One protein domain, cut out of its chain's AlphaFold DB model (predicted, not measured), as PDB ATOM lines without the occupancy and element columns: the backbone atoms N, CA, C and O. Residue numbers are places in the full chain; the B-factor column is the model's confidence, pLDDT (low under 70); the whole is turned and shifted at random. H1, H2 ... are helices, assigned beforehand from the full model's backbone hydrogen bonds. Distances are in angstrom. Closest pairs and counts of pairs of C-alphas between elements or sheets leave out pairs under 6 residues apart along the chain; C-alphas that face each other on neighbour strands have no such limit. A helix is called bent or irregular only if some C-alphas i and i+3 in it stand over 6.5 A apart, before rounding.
ATOM      1  N   ASP A 219      10.403   8.579 -35.321       79.50
ATOM      2  CA  ASP A 219      11.412   8.172 -34.335       79.50
ATOM      3  C   ASP A 219      11.808   6.707 -34.535       79.50
ATOM      4  O   ASP A 219      12.989   6.418 -34.659       79.50
ATOM      5  N   SER A 220      10.827   5.821 -34.734       82.00
ATOM      6  CA  SER A 220      11.065   4.403 -35.027       82.00
ATOM      7  C   SER A 220      11.883   4.182 -36.303       82.00
ATOM      8  O   SER A 220      12.731   3.300 -36.331       82.00
ATOM      9  N   TYR A 221      11.675   4.996 -37.345       84.38
ATOM     10  CA  TYR A 221      12.508   4.947 -38.552       84.38
ATOM     11  C   TYR A 221      13.971   5.306 -38.245       84.38
ATOM     12  O   TYR A 221      14.874   4.593 -38.672       84.38
ATOM     13  N   PHE A 222      14.217   6.378 -37.484       79.88
ATOM     14  CA  PHE A 222      15.583   6.786 -37.136       79.88
ATOM     15  C   PHE A 222      16.280   5.796 -36.208       79.88
ATOM     16  O   PHE A 222      17.453   5.503 -36.428       79.88
ATOM     17  N   ASP A 223      15.567   5.288 -35.205       83.44
ATOM     18  CA  ASP A 223      16.096   4.291 -34.277       83.44
ATOM     19  C   ASP A 223      16.511   3.033 -35.053       83.44
ATOM     20  O   ASP A 223      17.653   2.594 -34.952       83.44
ATOM     21  N   LEU A 224      15.654   2.541 -35.956       87.00
ATOM     22  CA  LEU A 224      15.968   1.379 -36.787       87.00
ATOM     23  C   LEU A 224      17.140   1.626 -37.747       87.00
ATOM     24  O   LEU A 224      17.964   0.738 -37.965       87.00
ATOM     25  N   CYS A 225      17.247   2.828 -38.314       84.12
ATOM     26  CA  CYS A 225      18.409   3.228 -39.098       84.12
ATOM     27  C   CYS A 225      19.709   3.177 -38.274       84.12
ATOM     28  O   CYS A 225      20.709   2.631 -38.740       84.12
ATOM     29  N   ALA A 226      19.697   3.723 -37.056       82.62
ATOM     30  CA  ALA A 226      20.856   3.725 -36.169       82.62
ATOM     31  C   ALA A 226      21.240   2.304 -35.730       82.62
ATOM     32  O   ALA A 226      22.415   1.941 -35.785       82.62
ATOM     33  N   ASP A 227      20.256   1.486 -35.361       87.06
ATOM     34  CA  ASP A 227      20.466   0.099 -34.950       87.06
ATOM     35  C   ASP A 227      21.032  -0.740 -36.099       87.06
ATOM     36  O   ASP A 227      22.022  -1.447 -35.926       87.06
ATOM     37  N   THR A 228      20.479  -0.592 -37.306       88.00
ATOM     38  CA  THR A 228      20.981  -1.287 -38.503       88.00
ATOM     39  C   THR A 228      22.415  -0.871 -38.828       88.00
ATOM     40  O   THR A 228      23.238  -1.719 -39.158       88.00
ATOM     41  N   MET A 229      22.753   0.415 -38.677       83.62
ATOM     42  CA  MET A 229      24.122   0.896 -38.872       83.62
ATOM     43  C   MET A 229      25.090   0.261 -37.870       83.62
ATOM     44  O   MET A 229      26.176  -0.168 -38.256       83.62
ATOM     45  N   ASN A 230      24.698   0.172 -36.596       85.44
ATOM     46  CA  ASN A 230      25.518  -0.462 -35.565       85.44
ATOM     47  C   ASN A 230      25.777  -1.939 -35.884       85.44
ATOM     48  O   ASN A 230      26.917  -2.384 -35.771       85.44
ATOM     49  N   LEU A 231      24.753  -2.670 -36.338       88.81
ATOM     50  CA  LEU A 231      24.903  -4.062 -36.768       88.81
ATOM     51  C   LEU A 231      25.920  -4.184 -37.910       88.81
ATOM     52  O   LEU A 231      26.827  -5.005 -37.837       88.81
ATOM     53  N   ILE A 232      25.821  -3.329 -38.933       85.31
ATOM     54  CA  ILE A 232      26.747  -3.340 -40.076       85.31
ATOM     55  C   ILE A 232      28.186  -3.053 -39.634       85.31
ATOM     56  O   ILE A 232      29.101  -3.764 -40.040       85.31
ATOM     57  N   VAL A 233      28.397  -2.026 -38.804       84.19
ATOM     58  CA  VAL A 233      29.734  -1.631 -38.324       84.19
ATOM     59  C   VAL A 233      30.384  -2.728 -37.482       84.19
ATOM     60  O   VAL A 233      31.600  -2.897 -37.540       84.19
ATOM     61  N   ASN A 234      29.584  -3.470 -36.718       87.31
ATOM     62  CA  ASN A 234      30.056  -4.577 -35.888       87.31
ATOM     63  C   ASN A 234      30.107  -5.921 -36.638       87.31
ATOM     64  O   ASN A 234      30.393  -6.938 -36.013       87.31
ATOM     65  N   GLU A 235      29.825  -5.938 -37.947       88.06
ATOM     66  CA  GLU A 235      29.746  -7.157 -38.767       88.06
ATOM     67  C   GLU A 235      28.722  -8.184 -38.229       88.06
ATOM     68  O   GLU A 235      28.858  -9.397 -38.401       88.06
ATOM     69  N   GLU A 236      27.660  -7.698 -37.581       90.69
ATOM     70  CA  GLU A 236      26.581  -8.504 -37.016       90.69
ATOM     71  C   GLU A 236      25.450  -8.738 -38.033       90.69
ATOM     72  O   GLU A 236      25.091  -7.885 -38.854       90.69
ATOM     73  N   THR A 237      24.840  -9.924 -37.966       87.88
ATOM     74  CA  THR A 237      23.762 -10.337 -38.876       87.88
ATOM     75  C   THR A 237      22.400 -10.315 -38.188       87.88
ATOM     76  O   THR A 237      22.252 -10.670 -37.023       87.88
ATOM     77  N   SER A 238      21.388  -9.887 -38.936       91.44
ATOM     78  CA  SER A 238      19.979  -9.818 -38.543       91.44
ATOM     79  C   SER A 238      19.102 -10.043 -39.774       91.44
ATOM     80  O   SER A 238      19.604 -10.031 -40.907       91.44
ATOM     81  N   SER A 239      17.790 -10.190 -39.587       93.19
ATOM     82  CA  SER A 239      16.873 -10.296 -40.724       93.19
ATOM     83  C   SER A 239      16.915  -9.051 -41.617       93.19
ATOM     84  O   SER A 239      16.911  -9.167 -42.844       93.19
ATOM     85  N   VAL A 240      17.032  -7.856 -41.026       90.31
ATOM     86  CA  VAL A 240      17.100  -6.598 -41.784       90.31
ATOM     87  C   VAL A 240      18.443  -6.408 -42.498       90.31
ATOM     88  O   VAL A 240      18.448  -6.032 -43.670       90.31
ATOM     89  N   THR A 241      19.577  -6.732 -41.861       91.00
ATOM     90  CA  THR A 241      20.895  -6.638 -42.523       91.00
ATOM     91  C   THR A 241      21.047  -7.679 -43.633       91.00
ATOM     92  O   THR A 241      21.614  -7.385 -44.684       91.00
ATOM     93  N   SER A 242      20.443  -8.858 -43.464       92.88
ATOM     94  CA  SER A 242      20.354  -9.871 -44.523       92.88
ATOM     95  C   SER A 242      19.496  -9.402 -45.701       92.88
ATOM     96  O   SER A 242      19.861  -9.637 -46.851       92.88
ATOM     97  N   LEU A 243      18.382  -8.705 -45.434       93.00
ATOM     98  CA  LEU A 243      17.504  -8.172 -46.478       93.00
ATOM     99  C   LEU A 243      18.184  -7.075 -47.310       93.00
ATOM    100  O   LEU A 243      18.024  -7.061 -48.523       93.00
ATOM    101  N   ILE A 244      18.936  -6.154 -46.707       90.88
ATOM    102  CA  ILE A 244      19.659  -5.126 -47.487       90.88
ATOM    103  C   ILE A 244      20.887  -5.712 -48.210       90.88
ATOM    104  O   ILE A 244      21.265  -5.230 -49.283       90.88
ATOM    105  N   GLY A 245      21.478  -6.775 -47.653       90.06
ATOM    106  CA  GLY A 245      22.598  -7.523 -48.223       90.06
ATOM    107  C   GLY A 245      23.868  -6.694 -48.446       90.06
ATOM    108  O   GLY A 245      23.982  -5.538 -48.034       90.06
ATOM    109  N   GLU A 246      24.835  -7.279 -49.160       84.38
ATOM    110  CA  GLU A 246      26.123  -6.630 -49.464       84.38
ATOM    111  C   GLU A 246      25.960  -5.313 -50.231       84.38
ATOM    112  O   GLU A 246      26.736  -4.383 -50.031       84.38
ATOM    113  N   ALA A 247      24.944  -5.209 -51.093       81.25
ATOM    114  CA  ALA A 247      24.679  -3.998 -51.863       81.25
ATOM    115  C   ALA A 247      24.338  -2.807 -50.955       81.25
ATOM    116  O   ALA A 247      24.891  -1.723 -51.144       81.25
ATOM    117  N   GLY A 248      23.480  -3.012 -49.949       77.81
ATOM    118  CA  GLY A 248      23.140  -1.965 -48.988       77.81
ATOM    119  C   GLY A 248      24.299  -1.619 -48.055       77.81
ATOM    120  O   GLY A 248      24.549  -0.445 -47.781       77.81
ATOM    121  N   VAL A 249      25.071  -2.627 -47.633       77.25
ATOM    122  CA  VAL A 249      26.289  -2.428 -46.828       77.25
ATOM    123  C   VAL A 249      27.333  -1.623 -47.597       77.25
ATOM    124  O   VAL A 249      27.849  -0.631 -47.088       77.25
ATOM    125  N   LYS A 250      27.616  -1.996 -48.847       77.69
ATOM    126  CA  LYS A 250      28.571  -1.279 -49.692       77.69
ATOM    127  C   LYS A 250      28.125   0.157 -49.945       77.69
ATOM    128  O   LYS A 250      28.931   1.065 -49.794       77.69
ATOM    129  N   TYR A 251      26.846   0.364 -50.267       75.44
ATOM    130  CA  TYR A 251      26.283   1.708 -50.402       75.44
ATOM    131  C   TYR A 251      26.567   2.541 -49.144       75.44
ATOM    132  O   TYR A 251      27.072   3.657 -49.215       75.44
ATOM    133  N   CYS A 252      26.283   1.978 -47.973       69.50
ATOM    134  CA  CYS A 252      26.521   2.644 -46.703       69.50
ATOM    135  C   CYS A 252      27.992   3.049 -46.499       69.50
ATOM    136  O   CYS A 252      28.267   4.169 -46.064       69.50
ATOM    137  N   LEU A 253      28.925   2.144 -46.799       67.62
ATOM    138  CA  LEU A 253      30.361   2.372 -46.636       67.62
ATOM    139  C   LEU A 253      30.912   3.403 -47.631       67.62
ATOM    140  O   LEU A 253      31.724   4.238 -47.240       67.62
ATOM    141  N   ASP A 254      30.456   3.366 -48.885       67.31
ATOM    142  CA  ASP A 254      30.956   4.228 -49.962       67.31
ATOM    143  C   ASP A 254      30.460   5.680 -49.824       67.31
ATOM    144  O   ASP A 254      31.220   6.616 -50.072       67.31
ATOM    145  N   PHE A 255      29.202   5.875 -49.408       64.06
ATOM    146  CA  PHE A 255      28.569   7.201 -49.335       64.06
ATOM    147  C   PHE A 255      28.566   7.812 -47.928       64.06
ATOM    148  O   PHE A 255      28.231   8.980 -47.768       64.06
ATOM    149  N   GLY A 256      28.974   7.052 -46.905       53.22
ATOM    150  CA  GLY A 256      29.123   7.548 -45.539       53.22
ATOM    151  C   GLY A 256      27.799   8.021 -44.946       53.22
ATOM    152  O   GLY A 256      27.517   9.213 -44.902       53.22
ATOM    153  N   LEU A 257      26.998   7.088 -44.434       54.31
ATOM    154  CA  LEU A 257      25.721   7.426 -43.807       54.31
ATOM    155  C   LEU A 257      25.928   8.301 -42.564       54.31
ATOM    156  O   LEU A 257      26.374   7.820 -41.519       54.31
ATOM    157  N   ASP A 258      25.578   9.585 -42.649       49.69
ATOM    158  CA  ASP A 258      25.679  10.490 -41.507       49.69
ATOM    159  C   ASP A 258      24.351  10.627 -40.756       49.69
ATOM    160  O   ASP A 258      23.636  11.625 -40.842       49.69
ATOM    161  N   PHE A 259      24.050   9.630 -39.925       52.00
ATOM    162  CA  PHE A 259      23.025   9.764 -38.886       52.00
ATOM    163  C   PHE A 259      23.537  10.522 -37.637       52.00
ATOM    164  O   PHE A 259      22.807  10.664 -36.656       52.00
ATOM    165  N   ARG A 260      24.791  11.021 -37.622       43.12
ATOM    166  CA  ARG A 260      25.500  11.547 -36.430       43.12
ATOM    167  C   ARG A 260      25.074  12.952 -36.021       43.12
ATOM    168  O   ARG A 260      25.635  13.504 -35.070       43.12
ATOM    169  N   SER A 261      24.064  13.534 -36.662       43.09
ATOM    170  CA  SER A 261      23.416  14.741 -36.163       43.09
ATOM    171  C   SER A 261      22.678  14.434 -34.846       43.09
ATOM    172  O   SER A 261      21.459  14.294 -34.790       43.09
ATOM    173  N   LYS A 262      23.431  14.419 -33.736       40.56
ATOM    174  CA  LYS A 262      22.914  14.458 -32.356       40.56
ATOM    175  C   LYS A 262      22.053  15.708 -32.090       40.56
ATOM    176  O   LYS A 262      21.366  15.776 -31.072       40.56
ATOM    177  N   ASN A 263      22.060  16.684 -33.002       39.69
ATOM    178  CA  ASN A 263      21.224  17.873 -32.943       39.69
ATOM    179  C   ASN A 263      19.826  17.586 -33.501       39.69
ATOM    180  O   ASN A 263      19.609  17.453 -34.701       39.69
ATOM    181  N   ARG A 264      18.860  17.533 -32.580       44.34
ATOM    182  CA  ARG A 264      17.411  17.423 -32.801       44.34
ATOM    183  C   ARG A 264      16.814  18.665 -33.486       44.34
ATOM    184  O   ARG A 264      15.892  19.277 -32.960       44.34
ATOM    185  N   ALA A 265      17.291  19.023 -34.671       46.16
ATOM    186  CA  ALA A 265      16.513  19.825 -35.607       46.16
ATOM    187  C   ALA A 265      15.954  18.869 -36.664       46.16
ATOM    188  O   ALA A 265      16.566  18.642 -37.702       46.16
ATOM    189  N   LYS A 266      14.803  18.255 -36.356       58.19
ATOM    190  CA  LYS A 266      14.051  17.357 -37.254       58.19
ATOM    191  C   LYS A 266      13.227  18.166 -38.268       58.19
ATOM    192  O   LYS A 266      12.033  17.918 -38.426       58.19
ATOM    193  N   SER A 267      13.813  19.195 -38.883       63.62
ATOM    194  CA  SER A 267      13.131  19.961 -39.928       63.62
ATOM    195  C   SER A 267      13.536  19.441 -41.306       63.62
ATOM    196  O   SER A 267      14.626  18.915 -41.515       63.62
ATOM    197  N   ILE A 268      12.639  19.593 -42.274       61.81
ATOM    198  CA  ILE A 268      12.871  19.233 -43.682       61.81
ATOM    199  C   ILE A 268      14.015  20.035 -44.328       61.81
ATOM    200  O   ILE A 268      14.504  19.657 -45.388       61.81
ATOM    201  N   GLU A 269      14.410  21.148 -43.704       66.69
ATOM    202  CA  GLU A 269      15.472  22.052 -44.159       66.69
ATOM    203  C   GLU A 269      16.861  21.536 -43.779       66.69
ATOM    204  O   GLU A 269      17.850  21.902 -44.403       66.69
ATOM    205  N   THR A 270      16.945  20.686 -42.756       63.38
ATOM    206  CA  THR A 270      18.204  20.115 -42.267       63.38
ATOM    207  C   THR A 270      18.316  18.630 -42.581       63.38
ATOM    208  O   THR A 270      19.429  18.131 -42.746       63.38
ATOM    209  N   LEU A 271      17.187  17.920 -42.687       68.12
ATOM    210  CA  LEU A 271      17.190  16.487 -42.934       68.12
ATOM    211  C   LEU A 271      17.604  16.172 -44.374       68.12
ATOM    212  O   LEU A 271      16.989  16.629 -45.341       68.12
ATOM    213  N   ARG A 272      18.641  15.346 -44.495       66.38
ATOM    214  CA  ARG A 272      19.173  14.824 -45.752       66.38
ATOM    215  C   ARG A 272      18.880  13.330 -45.806       66.38
ATOM    216  O   ARG A 272      19.044  12.624 -44.818       66.38
ATOM    217  N   LEU A 273      18.362  12.895 -46.947       66.50
ATOM    218  CA  LEU A 273      18.030  11.506 -47.241       66.50
ATOM    219  C   LEU A 273      18.959  11.065 -48.366       66.50
ATOM    220  O   LEU A 273      18.640  11.201 -49.544       66.50
ATOM    221  N   ASP A 274      20.147  10.622 -47.977       62.59
ATOM    222  CA  ASP A 274      21.276  10.272 -48.841       62.59
ATOM    223  C   ASP A 274      21.394   8.759 -49.080       62.59
ATOM    224  O   ASP A 274      22.389   8.297 -49.624       62.59
ATOM    225  N   GLN A 275      20.370   7.978 -48.712       61.44
ATOM    226  CA  GLN A 275      20.443   6.511 -48.665       61.44
ATOM    227  C   GLN A 275      19.652   5.774 -49.739       61.44
ATOM    228  O   GLN A 275      19.132   4.696 -49.470       61.44
ATOM    229  N   GLY A 276      19.475   6.336 -50.929       59.72
ATOM    230  CA  GLY A 276      18.638   5.678 -51.927       59.72
ATOM    231  C   GLY A 276      18.993   6.027 -53.356       59.72
ATOM    232  O   GLY A 276      19.268   7.178 -53.676       59.72
ATOM    233  N   THR A 277      18.856   5.036 -54.232       60.19
ATOM    234  CA  THR A 277      18.999   5.148 -55.696       60.19
ATOM    235  C   THR A 277      18.102   6.221 -56.325       60.19
ATOM    236  O   THR A 277      18.399   6.752 -57.395       60.19
ATOM    237  N   VAL A 278      16.994   6.561 -55.664       64.75
ATOM    238  CA  VAL A 278      16.000   7.534 -56.138       64.75
ATOM    239  C   VAL A 278      16.383   8.991 -55.800       64.75
ATOM    240  O   VAL A 278      15.921   9.945 -56.454       64.75
ATOM    241  N   TRP A 279      17.236   9.189 -54.794       69.88
ATOM    242  CA  TRP A 279      17.514  10.481 -54.162       69.88
ATOM    243  C   TRP A 279      18.927  10.967 -54.503       69.88
ATOM    244  O   TRP A 279      19.863  10.186 -54.593       69.88
ATOM    245  N   ARG A 280      19.087  12.273 -54.755       68.75
ATOM    246  CA  ARG A 280      20.406  12.864 -55.042       68.75
ATOM    247  C   ARG A 280      21.188  13.076 -53.751       68.75
ATOM    248  O   ARG A 280      20.699  13.752 -52.853       68.75
ATOM    249  N   GLU A 281      22.397  12.558 -53.669       68.31
ATOM    250  CA  GLU A 281      23.262  12.783 -52.515       68.31
ATOM    251  C   GLU A 281      23.474  14.284 -52.240       68.31
ATOM    252  O   GLU A 281      23.484  15.110 -53.157       68.31
ATOM    253  N   GLY A 282      23.601  14.657 -50.964       67.00
ATOM    254  CA  GLY A 282      23.910  16.035 -50.588       67.00
ATOM    255  C   GLY A 282      22.770  17.045 -50.776       67.00
ATOM    256  O   GLY A 282      23.021  18.244 -50.658       67.00
ATOM    257  N   LEU A 283      21.527  16.608 -51.002       70.69
ATOM    258  CA  LEU A 283      20.343  17.476 -50.981       70.69
ATOM    259  C   LEU A 283      19.451  17.187 -49.765       70.69
ATOM    260  O   LEU A 283      19.254  16.038 -49.364       70.69
ATOM    261  N   THR A 284      18.875  18.242 -49.198       73.62
ATOM    262  CA  THR A 284      17.812  18.161 -48.185       73.62
ATOM    263  C   THR A 284      16.529  17.599 -48.793       73.62
ATOM    264  O   THR A 284      16.322  17.660 -50.007       73.62
ATOM    265  N   ILE A 285      15.615  17.085 -47.965       72.75
ATOM    266  CA  ILE A 285      14.310  16.590 -48.449       72.75
ATOM    267  C   ILE A 285      13.577  17.665 -49.257       72.75
ATOM    268  O   ILE A 285      12.991  17.366 -50.297       72.75
ATOM    269  N   LYS A 286      13.637  18.921 -48.810       75.50
ATOM    270  CA  LYS A 286      13.015  20.042 -49.514       75.50
ATOM    271  C   LYS A 286      13.628  20.249 -50.905       75.50
ATOM    272  O   LYS A 286      12.899  20.242 -51.894       75.50
ATOM    273  N   GLU A 287      14.954  20.322 -51.000       79.62
ATOM    274  CA  GLU A 287      15.668  20.493 -52.276       79.62
ATOM    275  C   GLU A 287      15.427  19.325 -53.247       79.62
ATOM    276  O   GLU A 287      15.311  19.529 -54.455       79.62
ATOM    277  N   GLN A 288      15.299  18.092 -52.749       76.00
ATOM    278  CA  GLN A 288      14.983  16.916 -53.575       76.00
ATOM    279  C   GLN A 288      13.612  17.005 -54.249       76.00
ATOM    280  O   GLN A 288      13.425  16.494 -55.358       76.00
ATOM    281  N   VAL A 289      12.641  17.594 -53.551       73.56
ATOM    282  CA  VAL A 289      11.271  17.767 -54.041       73.56
ATOM    283  C   VAL A 289      11.185  18.980 -54.968       73.56
ATOM    284  O   VAL A 289      10.523  18.904 -56.000       73.56
ATOM    285  N   GLU A 290      11.882  20.072 -54.641       76.56
ATOM    286  CA  GLU A 290      11.864  21.323 -55.411       76.56
ATOM    287  C   GLU A 290      12.677  21.251 -56.710       76.56
ATOM    288  O   GLU A 290      12.206  21.718 -57.740       76.56
ATOM    289  N   SER A 291      13.850  20.607 -56.712       68.81
ATOM    290  CA  SER A 291      14.749  20.512 -57.884       68.81
ATOM    291  C   SER A 291      14.214  19.677 -59.060       68.81
ATOM    292  O   SER A 291      14.955  19.385 -60.003       68.81
ATOM    293  N   ARG A 292      12.960  19.226 -58.982       58.72
ATOM    294  CA  ARG A 292      12.338  18.288 -59.925       58.72
ATOM    295  C   ARG A 292      10.921  18.706 -60.360       58.72
ATOM    296  O   ARG A 292      10.237  17.885 -60.968       58.72
TER     297      ARG A 292
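This is residues 219 to 292 of the 293 residues of the protein "NTP_transf_3 domain-containing protein" of Halobacteriovorax sp (UniProt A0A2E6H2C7). Two helices, H1 and a sharply kinked H2, make one end of the model, set about perpendicular to each other, and a long loop of residues 256 to 284 winds away from H2 to the short helix H3 at the other end. The contacts between the helices are few: part of H1 touches H2, while H3 touches neither of them. The 74 printed residues hold three named helices, in the order H1, H2, H3, and no named strand; 38 of them are in these helices, and the class is all helix. The whole is only just compact, close to loose, with a radius of gyration of the C-alphas of 13.2 A and spans of 37 by 25 by 18 A.

H1 covers residues 219 to 233 and is 21.2 A long from first to last C-alpha; it begins at C-alpha 219, at (11.412, 8.172, -34.335). After residues 234 to 238 comes H2, residues 239 to 255, the longest helix by residues, with 22.7 A from C-alpha 239 to C-alpha 255. H2 is irregular, with C-alphas 243 and 246 9.3 A apart, and it has a kink of 82 degrees near residue 246. It ends at C-alpha 255, at (28.569, 7.201, -49.335). H3, residues 285 to 290, is 8.8 A long and ends at C-alpha 290, at (11.864, 21.323, -55.411).

H1 touches H2 with residues 228 to 232 alone. The closest C-alphas of the two are those of Thr 228 and Thr 241, 6.7 A apart. Their centres are 12.1 A apart, and their lines stand about perpendicular, at 77 degrees, though the line of the irregular H2 is a rough one. H3 is apart from H1, and it is apart from H2 too. In H1 and H3 every O i to N i+4 pair is within hydrogen-bond range; in H2 this holds for 11 of 13 pairs.

The two C-alphas farthest apart are those of Glu 236 and Arg 292, at 38.0 A. The first and last printed C-alphas, of Asp 219 and Arg 292, are 27.5 A apart. The printed part runs from 219 to 292 with no cut. The link from H1 to H2 is tight, with 5 residues, and the link from H2 to H3 is long, with 29 residues. The C-alphas of that long link, residues 256 to 284, lie 5 to 16 A from the mean of the C-alphas. The mean pLDDT of the printed part is 72.8; it is under 70 in 33 residues, namely 252 to 282 and 291 to 292.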